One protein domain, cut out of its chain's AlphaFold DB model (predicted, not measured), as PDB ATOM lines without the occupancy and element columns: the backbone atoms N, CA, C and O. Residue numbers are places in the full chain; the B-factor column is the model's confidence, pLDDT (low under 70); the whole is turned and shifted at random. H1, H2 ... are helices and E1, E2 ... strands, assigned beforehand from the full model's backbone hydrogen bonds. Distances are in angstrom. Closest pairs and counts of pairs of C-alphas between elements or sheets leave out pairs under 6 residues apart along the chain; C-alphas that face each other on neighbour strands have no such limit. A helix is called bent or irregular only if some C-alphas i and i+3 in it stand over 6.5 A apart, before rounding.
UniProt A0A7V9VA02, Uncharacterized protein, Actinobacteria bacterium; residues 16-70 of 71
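AT A GLANCE: This is residues 16 to 70 of the 71 residues of an uncharacterized protein of Actinobacteria bacterium (UniProt A0A7V9VA02). A drawn-out chain has a small hairpin of two strands, E1 and E2, between two helices that lie far from each other toward the two ends of the long axis. The longer helix, H2, starts directly at the end of E2 and sticks out away from the hairpin with its residues 57 to 68, while the shorter helix, H1, is joined to E1 by a long link that first folds back past H1 and then crosses the space to the hairpin. The printed part has 55 residues with two named helices and two named strands, in the order H1, E1, E2, H2; the sheet has the order E1, E2 and is antiparallel, and the class is mixed, helices and strands. The whole is extended, with a radius of gyration of the C-alphas of 17.6 A, and it is a rod whose C-alphas span 54 by 22 by 21 A.

HOW THE PARTS SIT: The sheet is made of E1, residues 42 to 45, and E2, residues 49 to 52, which form a hairpin with a tight link of 3 residues. The two strands are antiparallel neighbours, with 176 degrees between their N-to-C directions. C-alphas that face each other are those of Arg 42 and Gly 52, 4.5 A apart, and those of Val 45 and Val 49, 4.8 A apart. Across the pair, N 43 and O 51 are within hydrogen-bond range at 2.9 A, and so are N 45 and O 49 at 2.8 A. H2, residues 53 to 68, follows E2 by a tight link with no residue between them. E1 and H2 have 2 pairs of C-alphas within 8 A, the closest being those of Arg 42 and Ile 53, 5.2 A apart, although their centres are 17.6 A apart. Within 10 A, H2 has 8 pairs of C-alphas with E1 and 1 with E2, made by its residues 53 to 58. H2 has a kink of 36 degrees near residue 62 and is irregular, with C-alphas 61 and 64 lying 7.3 A apart. Farther out, H1, residues 18 to 27, is apart from E2 and apart from H2. Each O i to N i+4 pair in H1 is within hydrogen-bond range, and in H2 10 of 12 are.

IN THESE COORDINATES: E1 runs from Arg 42, with its C-alpha at (343.230, 571.938, 391.920), to Val 45, and E2 runs back from Val 49 to Gly 52; each strand has 4 residues. H2 has 16 residues and measures 23.9 A from its first C-alpha, that of Ile 53, to its last, that of Leu 68 at (335.076, 594.948, 406.717). H1 has 10 residues and measures 14.4 A, from C-alpha 18 at (332.990, 552.956, 396.568) to C-alpha 27 at (319.191, 549.604, 399.141).

THE WHOLE: The two C-alphas farthest apart are those of Ala 27 and His 70, at 53.6 A. The printed part runs from residue 16 to residue 70 and has no cut. The link from H1 to E1, residues 28 to 41, is long, with 14 residues and no named element. Residues 24 to 29, of which 24 to 27 belong to H1, stand free, and so do residues 57 to 70, of which 57 to 68 belong to H2. The body without these stretches has 35 residues and spans 36 by 19 by 13 A. The mean pLDDT of the printed part is 96.1, and one printed residue, His 70, is under 70.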
ATOM      1  N   ASP A  16     338.173 550.923 396.426       97.44
ATOM      2  CA  ASP A  16     337.683 549.553 396.618       97.44
ATOM      3  C   ASP A  16     336.359 549.477 397.409       97.44
ATOM      4  O   ASP A  16     335.611 548.500 397.312       97.44
ATOM      5  N   THR A  17     336.032 550.534 398.149       97.38
ATOM      6  CA  THR A  17     334.862 550.627 399.022       97.38
ATOM      7  C   THR A  17     333.701 551.366 398.344       97.38
ATOM      8  O   THR A  17     332.541 551.197 398.738       97.38
ATOM      9  N   ALA A  18     333.968 552.126 397.275       96.25
ATOM     10  CA  ALA A  18     332.990 552.956 396.568       96.25
ATOM     11  C   ALA A  18     331.727 552.186 396.137       96.25
ATOM     12  O   ALA A  18     330.600 552.608 396.416       96.25
ATOM     13  N   GLU A  19     331.888 551.001 395.541       96.62
ATOM     14  CA  GLU A  19     330.748 550.199 395.086       96.62
ATOM     15  C   GLU A  19     329.916 549.653 396.260       96.62
ATOM     16  O   GLU A  19     328.692 549.545 396.170       96.62
ATOM     17  N   GLN A  20     330.541 549.358 397.406       97.94
ATOM     18  CA  GLN A  20     329.803 548.968 398.610       97.94
ATOM     19  C   GLN A  20     328.915 550.116 399.113       97.94
ATOM     20  O   GLN A  20     327.758 549.879 399.471       97.94
ATOM     21  N   VAL A  21     329.430 551.348 399.118       97.50
ATOM     22  CA  VAL A  21     328.672 552.545 399.513       97.50
ATOM     23  C   VAL A  21     327.489 552.768 398.575       97.50
ATOM     24  O   VAL A  21     326.364 552.946 399.044       97.50
ATOM     25  N   ARG A  22     327.708 552.672 397.258       96.62
ATOM     26  CA  ARG A  22     326.656 552.851 396.246       96.62
ATOM     27  C   ARG A  22     325.527 551.831 396.400       96.62
ATOM     28  O   ARG A  22     324.357 552.212 396.393       96.62
ATOM     29  N   ARG A  23     325.857 550.554 396.634       97.81
ATOM     30  CA  ARG A  23     324.852 549.510 396.914       97.81
ATOM     31  C   ARG A  23     324.047 549.794 398.178       97.81
ATOM     32  O   ARG A  23     322.836 549.596 398.177       97.81
ATOM     33  N   ARG A  24     324.689 550.260 399.255       98.00
ATOM     34  CA  ARG A  24     323.991 550.617 400.505       98.00
ATOM     35  C   ARG A  24     323.046 551.802 400.304       98.00
ATOM     36  O   ARG A  24     321.912 551.739 400.768       98.00
ATOM     37  N   ALA A  25     323.477 552.834 399.578       97.62
ATOM     38  CA  ALA A  25     322.625 553.969 399.227       97.62
ATOM     39  C   ALA A  25     321.403 553.516 398.411       97.62
ATOM     40  O   ALA A  25     320.272 553.838 398.766       97.62
ATOM     41  N   GLN A  26     321.619 552.684 397.387       97.50
ATOM     42  CA  GLN A  26     320.542 552.135 396.564       97.50
ATOM     43  C   GLN A  26     319.552 551.293 397.382       97.50
ATOM     44  O   GLN A  26     318.345 551.465 397.233       97.50
ATOM     45  N   ALA A  27     320.040 550.417 398.267       98.44
ATOM     46  CA  ALA A  27     319.191 549.604 399.141       98.44
ATOM     47  C   ALA A  27     318.341 550.455 400.102       98.44
ATOM     48  O   ALA A  27     317.237 550.058 400.462       98.44
ATOM     49  N   ALA A  28     318.833 551.637 400.481       97.94
ATOM     50  CA  ALA A  28     318.107 552.613 401.289       97.94
ATOM     51  C   ALA A  28     317.202 553.555 400.464       97.94
ATOM     52  O   ALA A  28     316.605 554.468 401.029       97.94
ATOM     53  N   GLY A  29     317.114 553.384 399.139       97.94
ATOM     54  CA  GLY A  29     316.346 554.271 398.256       97.94
ATOM     55  C   GLY A  29     316.972 555.657 398.058       97.94
ATOM     56  O   GLY A  29     316.311 556.575 397.576       97.94
ATOM     57  N   VAL A  30     318.245 555.830 398.420       97.75
ATOM     58  CA  VAL A  30     318.975 557.094 398.292       97.75
ATOM     59  C   VAL A  30     319.650 557.157 396.925       97.75
ATOM     60  O   VAL A  30     320.498 556.330 396.583       97.75
ATOM     61  N   SER A  31     319.295 558.176 396.142       96.12
ATOM     62  CA  SER A  31     319.952 558.449 394.860       96.12
ATOM     63  C   SER A  31     321.402 558.883 395.080       96.12
ATOM     64  O   SER A  31     321.677 559.743 395.915       96.12
ATOM     65  N   SER A  32     322.330 558.313 394.312       96.56
ATOM     66  CA  SER A  32     323.758 558.639 394.372       96.56
ATOM     67  C   SER A  32     324.347 558.789 392.971       96.56
ATOM     68  O   SER A  32     323.815 558.258 391.996       96.56
ATOM     69  N   SER A  33     325.432 559.552 392.872       95.50
ATOM     70  CA  SER A  33     326.163 559.806 391.633       95.50
ATOM     71  C   SER A  33     327.650 559.914 391.958       95.50
ATOM     72  O   SER A  33     328.013 560.487 392.986       95.50
ATOM     73  N   GLU A  34     328.492 559.342 391.101       95.19
ATOM     74  CA  GLU A  34     329.940 559.488 391.191       95.19
ATOM     75  C   GLU A  34     330.353 560.850 390.622       95.19
ATOM     76  O   GLU A  34     329.989 561.193 389.497       95.19
ATOM     77  N   LEU A  35     331.086 561.635 391.416       95.12
ATOM     78  CA  LEU A  35     331.530 562.976 391.027       95.12
ATOM     79  C   LEU A  35     332.958 562.989 390.463       95.12
ATOM     80  O   LEU A  35     333.303 563.904 389.719       95.12
ATOM     81  N   GLY A  36     333.778 561.996 390.816       95.31
ATOM     82  CA  GLY A  36     335.178 561.889 390.414       95.31
ATOM     83  C   GLY A  36     336.077 561.416 391.556       95.31
ATOM     84  O   GLY A  36     335.624 560.742 392.480       95.31
ATOM     85  N   VAL A  37     337.353 561.796 391.484       95.88
ATOM     86  CA  VAL A  37     338.398 561.442 392.456       95.88
ATOM     87  C   VAL A  37     338.841 562.665 393.255       95.88
ATOM     88  O   VAL A  37     338.816 563.786 392.747       95.88
ATOM     89  N   ALA A  38     339.260 562.448 394.501       95.62
ATOM     90  CA  ALA A  38     339.847 563.483 395.346       95.62
ATOM     91  C   ALA A  38     341.381 563.408 395.328       95.62
ATOM     92  O   ALA A  38     341.954 562.327 395.187       95.62
ATOM     93  N   GLY A  39     342.035 564.557 395.504       94.75
ATOM     94  CA  GLY A  39     343.491 564.690 395.553       94.75
ATOM     95  C   GLY A  39     344.008 565.824 394.668       94.75
ATOM     96  O   GLY A  39     343.240 566.491 393.977       94.75
ATOM     97  N   GLY A  40     345.328 566.023 394.684       96.81
ATOM     98  CA  GLY A  40     345.984 567.105 393.948       96.81
ATOM     99  C   GLY A  40     345.744 568.490 394.556       96.81
ATOM    100  O   GLY A  40     345.268 568.622 395.681       96.81
ATOM    101  N   GLU A  41     346.101 569.524 393.796       98.19
ATOM    102  CA  GLU A  41     346.133 570.923 394.261       98.19
ATOM    103  C   GLU A  41     345.118 571.815 393.525       98.19
ATOM    104  O   GLU A  41     345.163 573.040 393.619       98.19
ATOM    105  N   ARG A  42     344.194 571.213 392.761       98.00
ATOM    106  CA  ARG A  42     343.230 571.938 391.920       98.00
ATOM    107  C   ARG A  42     341.807 571.423 392.098       98.00
ATOM    108  O   ARG A  42     341.583 570.216 392.143       98.00
ATOM    109  N   LEU A  43     340.840 572.340 392.114       97.25
ATOM    110  CA  LEU A  43     339.415 572.030 392.002       97.25
ATOM    111  C   LEU A  43     338.994 572.140 390.536       97.25
ATOM    112  O   LEU A  43     338.918 573.241 389.988       97.25
ATOM    113  N   VAL A  44     338.685 570.999 389.917       97.69
ATOM    114  CA  VAL A  44     338.322 570.930 388.498       97.69
ATOM    115  C   VAL A  44     336.891 570.429 388.326       97.69
ATOM    116  O   VAL A  44     336.546 569.322 388.732       97.69
ATOM    117  N   VAL A  45     336.068 571.224 387.645       96.69
ATOM    118  CA  VAL A  45     334.775 570.817 387.086       96.69
ATOM    119  C   VAL A  45     334.857 571.023 385.582       96.69
ATOM    120  O   VAL A  45     334.890 572.155 385.099       96.69
ATOM    121  N   ARG A  46     334.906 569.919 384.832       95.25
ATOM    122  CA  ARG A  46     335.205 569.928 383.394       95.25
ATOM    123  C   ARG A  46     334.337 570.933 382.629       95.25
ATOM    124  O   ARG A  46     333.113 570.836 382.639       95.25
ATOM    125  N   GLY A  47     334.996 571.859 381.933       96.06
ATOM    126  CA  GLY A  47     334.348 572.873 381.095       96.06
ATOM    127  C   GLY A  47     333.700 574.035 381.856       96.06
ATOM    128  O   GLY A  47     333.053 574.855 381.215       96.06
ATOM    129  N   LEU A  48     333.852 574.110 383.185       96.69
ATOM    130  CA  LEU A  48     333.216 575.135 384.020       96.69
ATOM    131  C   LEU A  48     334.175 575.799 385.014       96.69
ATOM    132  O   LEU A  48     334.170 577.020 385.125       96.69
ATOM    133  N   VAL A  49     334.959 575.015 385.758       96.81
ATOM    134  CA  VAL A  49     335.831 575.505 386.837       96.81
ATOM    135  C   VAL A  49     337.174 574.796 386.758       96.81
ATOM    136  O   VAL A  49     337.216 573.576 386.607       96.81
ATOM    137  N   ASP A  50     338.254 575.555 386.892       97.56
ATOM    138  CA  ASP A  50     339.608 575.030 387.036       97.56
ATOM    139  C   ASP A  50     340.441 576.044 387.838       97.56
ATOM    140  O   ASP A  50     340.974 577.000 387.277       97.56
ATOM    141  N   VAL A  51     340.497 575.876 389.161       98.19
ATOM    142  CA  VAL A  51     341.153 576.822 390.090       98.19
ATOM    143  C   VAL A  51     342.107 576.102 391.038       98.19
ATOM    144  O   VAL A  51     341.911 574.923 391.348       98.19
ATOM    145  N   GLY A  52     343.141 576.810 391.502       98.50
ATOM    146  CA  GLY A  52     344.009 576.321 392.575       98.50
ATOM    147  C   GLY A  52     343.245 576.235 393.897       98.50
ATOM    148  O   GLY A  52     342.396 577.082 394.189       98.50
ATOM    149  N   ILE A  53     343.504 575.197 394.693       98.31
ATOM    150  CA  ILE A  53     342.895 575.070 396.028       98.31
ATOM    151  C   ILE A  53     343.382 576.190 396.954       98.31
ATOM    152  O   ILE A  53     342.585 576.744 397.706       98.31
ATOM    153  N   ASP A  54     344.655 576.561 396.850       98.44
ATOM    154  CA  ASP A  54     345.279 577.674 397.567       98.44
ATOM    155  C   ASP A  54     344.633 579.026 397.226       98.44
ATOM    156  O   ASP A  54     344.298 579.805 398.120       98.44
ATOM    157  N   GLU A  55     344.387 579.278 395.940       98.31
ATOM    158  CA  GLU A  55     343.690 580.466 395.445       98.31
ATOM    159  C   GLU A  55     342.259 580.537 395.996       98.31
ATOM    160  O   GLU A  55     341.844 581.563 396.544       98.31
ATOM    161  N   ALA A  56     341.509 579.433 395.899       97.75
ATOM    162  CA  ALA A  56     340.138 579.353 396.397       97.75
ATOM    163  C   ALA A  56     340.067 579.530 397.923       97.75
ATOM    164  O   ALA A  56     339.192 580.239 398.430       97.75
ATOM    165  N   GLU A  57     341.001 578.926 398.660       98.19
ATOM    166  CA  GLU A  57     341.113 579.069 400.110       98.19
ATOM    167  C   GLU A  57     341.418 580.516 400.503       98.19
ATOM    168  O   GLU A  57     340.741 581.071 401.371       98.19
ATOM    169  N   ALA A  58     342.393 581.153 399.852       98.31
ATOM    170  CA  ALA A  58     342.746 582.542 400.113       98.31
ATOM    171  C   ALA A  58     341.569 583.486 399.832       98.31
ATOM    172  O   ALA A  58     341.278 584.361 400.653       98.31
ATOM    173  N   ALA A  59     340.861 583.295 398.716       97.88
ATOM    174  CA  ALA A  59     339.682 584.086 398.377       97.88
ATOM    175  C   ALA A  59     338.576 583.939 399.436       97.88
ATOM    176  O   ALA A  59     338.028 584.940 399.898       97.88
ATOM    177  N   TRP A  60     338.286 582.710 399.875       97.38
ATOM    178  CA  TRP A  60     337.278 582.448 400.904       97.38
ATOM    179  C   TRP A  60     337.668 583.028 402.270       97.38
ATOM    180  O   TRP A  60     336.868 583.733 402.888       97.38
ATOM    181  N   ARG A  61     338.902 582.787 402.736       97.75
ATOM    182  CA  ARG A  61     339.377 583.261 404.049       97.75
ATOM    183  C   ARG A  61     339.391 584.781 404.151       97.75
ATOM    184  O   ARG A  61     339.080 585.325 405.209       97.75
ATOM    185  N   ASN A  62     339.749 585.460 403.064       97.50
ATOM    186  CA  ASN A  62     339.924 586.909 403.058       97.50
ATOM    187  C   ASN A  62     338.657 587.682 402.673       97.50
ATOM    188  O   ASN A  62     338.648 588.903 402.820       97.50
ATOM    189  N   ALA A  63     337.583 587.009 402.241       96.56
ATOM    190  CA  ALA A  63     336.358 587.664 401.785       96.56
ATOM    191  C   ALA A  63     335.765 588.620 402.836       96.56
ATOM    192  O   ALA A  63     335.537 589.790 402.542       96.56
ATOM    193  N   ILE A  64     335.559 588.148 404.072       96.00
ATOM    194  CA  ILE A  64     334.998 588.973 405.156       96.00
ATOM    195  C   ILE A  64     335.994 590.052 405.620       96.00
ATOM    196  O   ILE A  64     335.595 591.217 405.661       96.00
ATOM    197  N   PRO A  65     337.270 589.732 405.939       96.06
ATOM    198  CA  PRO A  65     338.254 590.751 406.303       96.06
ATOM    199  C   PRO A  65     338.366 591.883 405.281       96.06
ATOM    200  O   PRO A  65     338.342 593.047 405.665       96.06
ATOM    201  N   ALA A  66     338.427 591.568 403.985       94.44
ATOM    202  CA  ALA A  66     338.514 592.578 402.936       94.44
ATOM    203  C   ALA A  66     337.270 593.480 402.896       94.44
ATOM    204  O   ALA A  66     337.407 594.693 402.749       94.44
ATOM    205  N   ALA A  67     336.075 592.908 403.080       95.31
ATOM    206  CA  ALA A  67     334.823 593.666 403.084       95.31
ATOM    207  C   ALA A  67     334.679 594.594 404.302       95.31
ATOM    208  O   ALA A  67     334.026 595.629 404.199       95.31
ATOM    209  N   LEU A  68     335.261 594.229 405.451       94.38
ATOM    210  CA  LEU A  68     335.076 594.948 406.717       94.38
ATOM    211  C   LEU A  68     336.262 595.831 407.125       94.38
ATOM    212  O   LEU A  68     336.078 596.744 407.917       94.38
ATOM    213  N   ALA A  69     337.464 595.615 406.588       83.62
ATOM    214  CA  ALA A  69     338.661 596.383 406.961       83.62
ATOM    215  C   ALA A  69     338.649 597.854 406.497       83.62
ATOM    216  O   ALA A  69     339.572 598.601 406.808       83.62
ATOM    217  N   HIS A  70     337.634 598.256 405.730       64.25
ATOM    218  CA  HIS A  70     337.457 599.618 405.217       64.25
ATOM    219  C   HIS A  70     336.253 600.328 405.873       64.25
ATOM    220  O   HIS A  70     335.824 601.365 405.366       64.25
TER     221      HIS A  70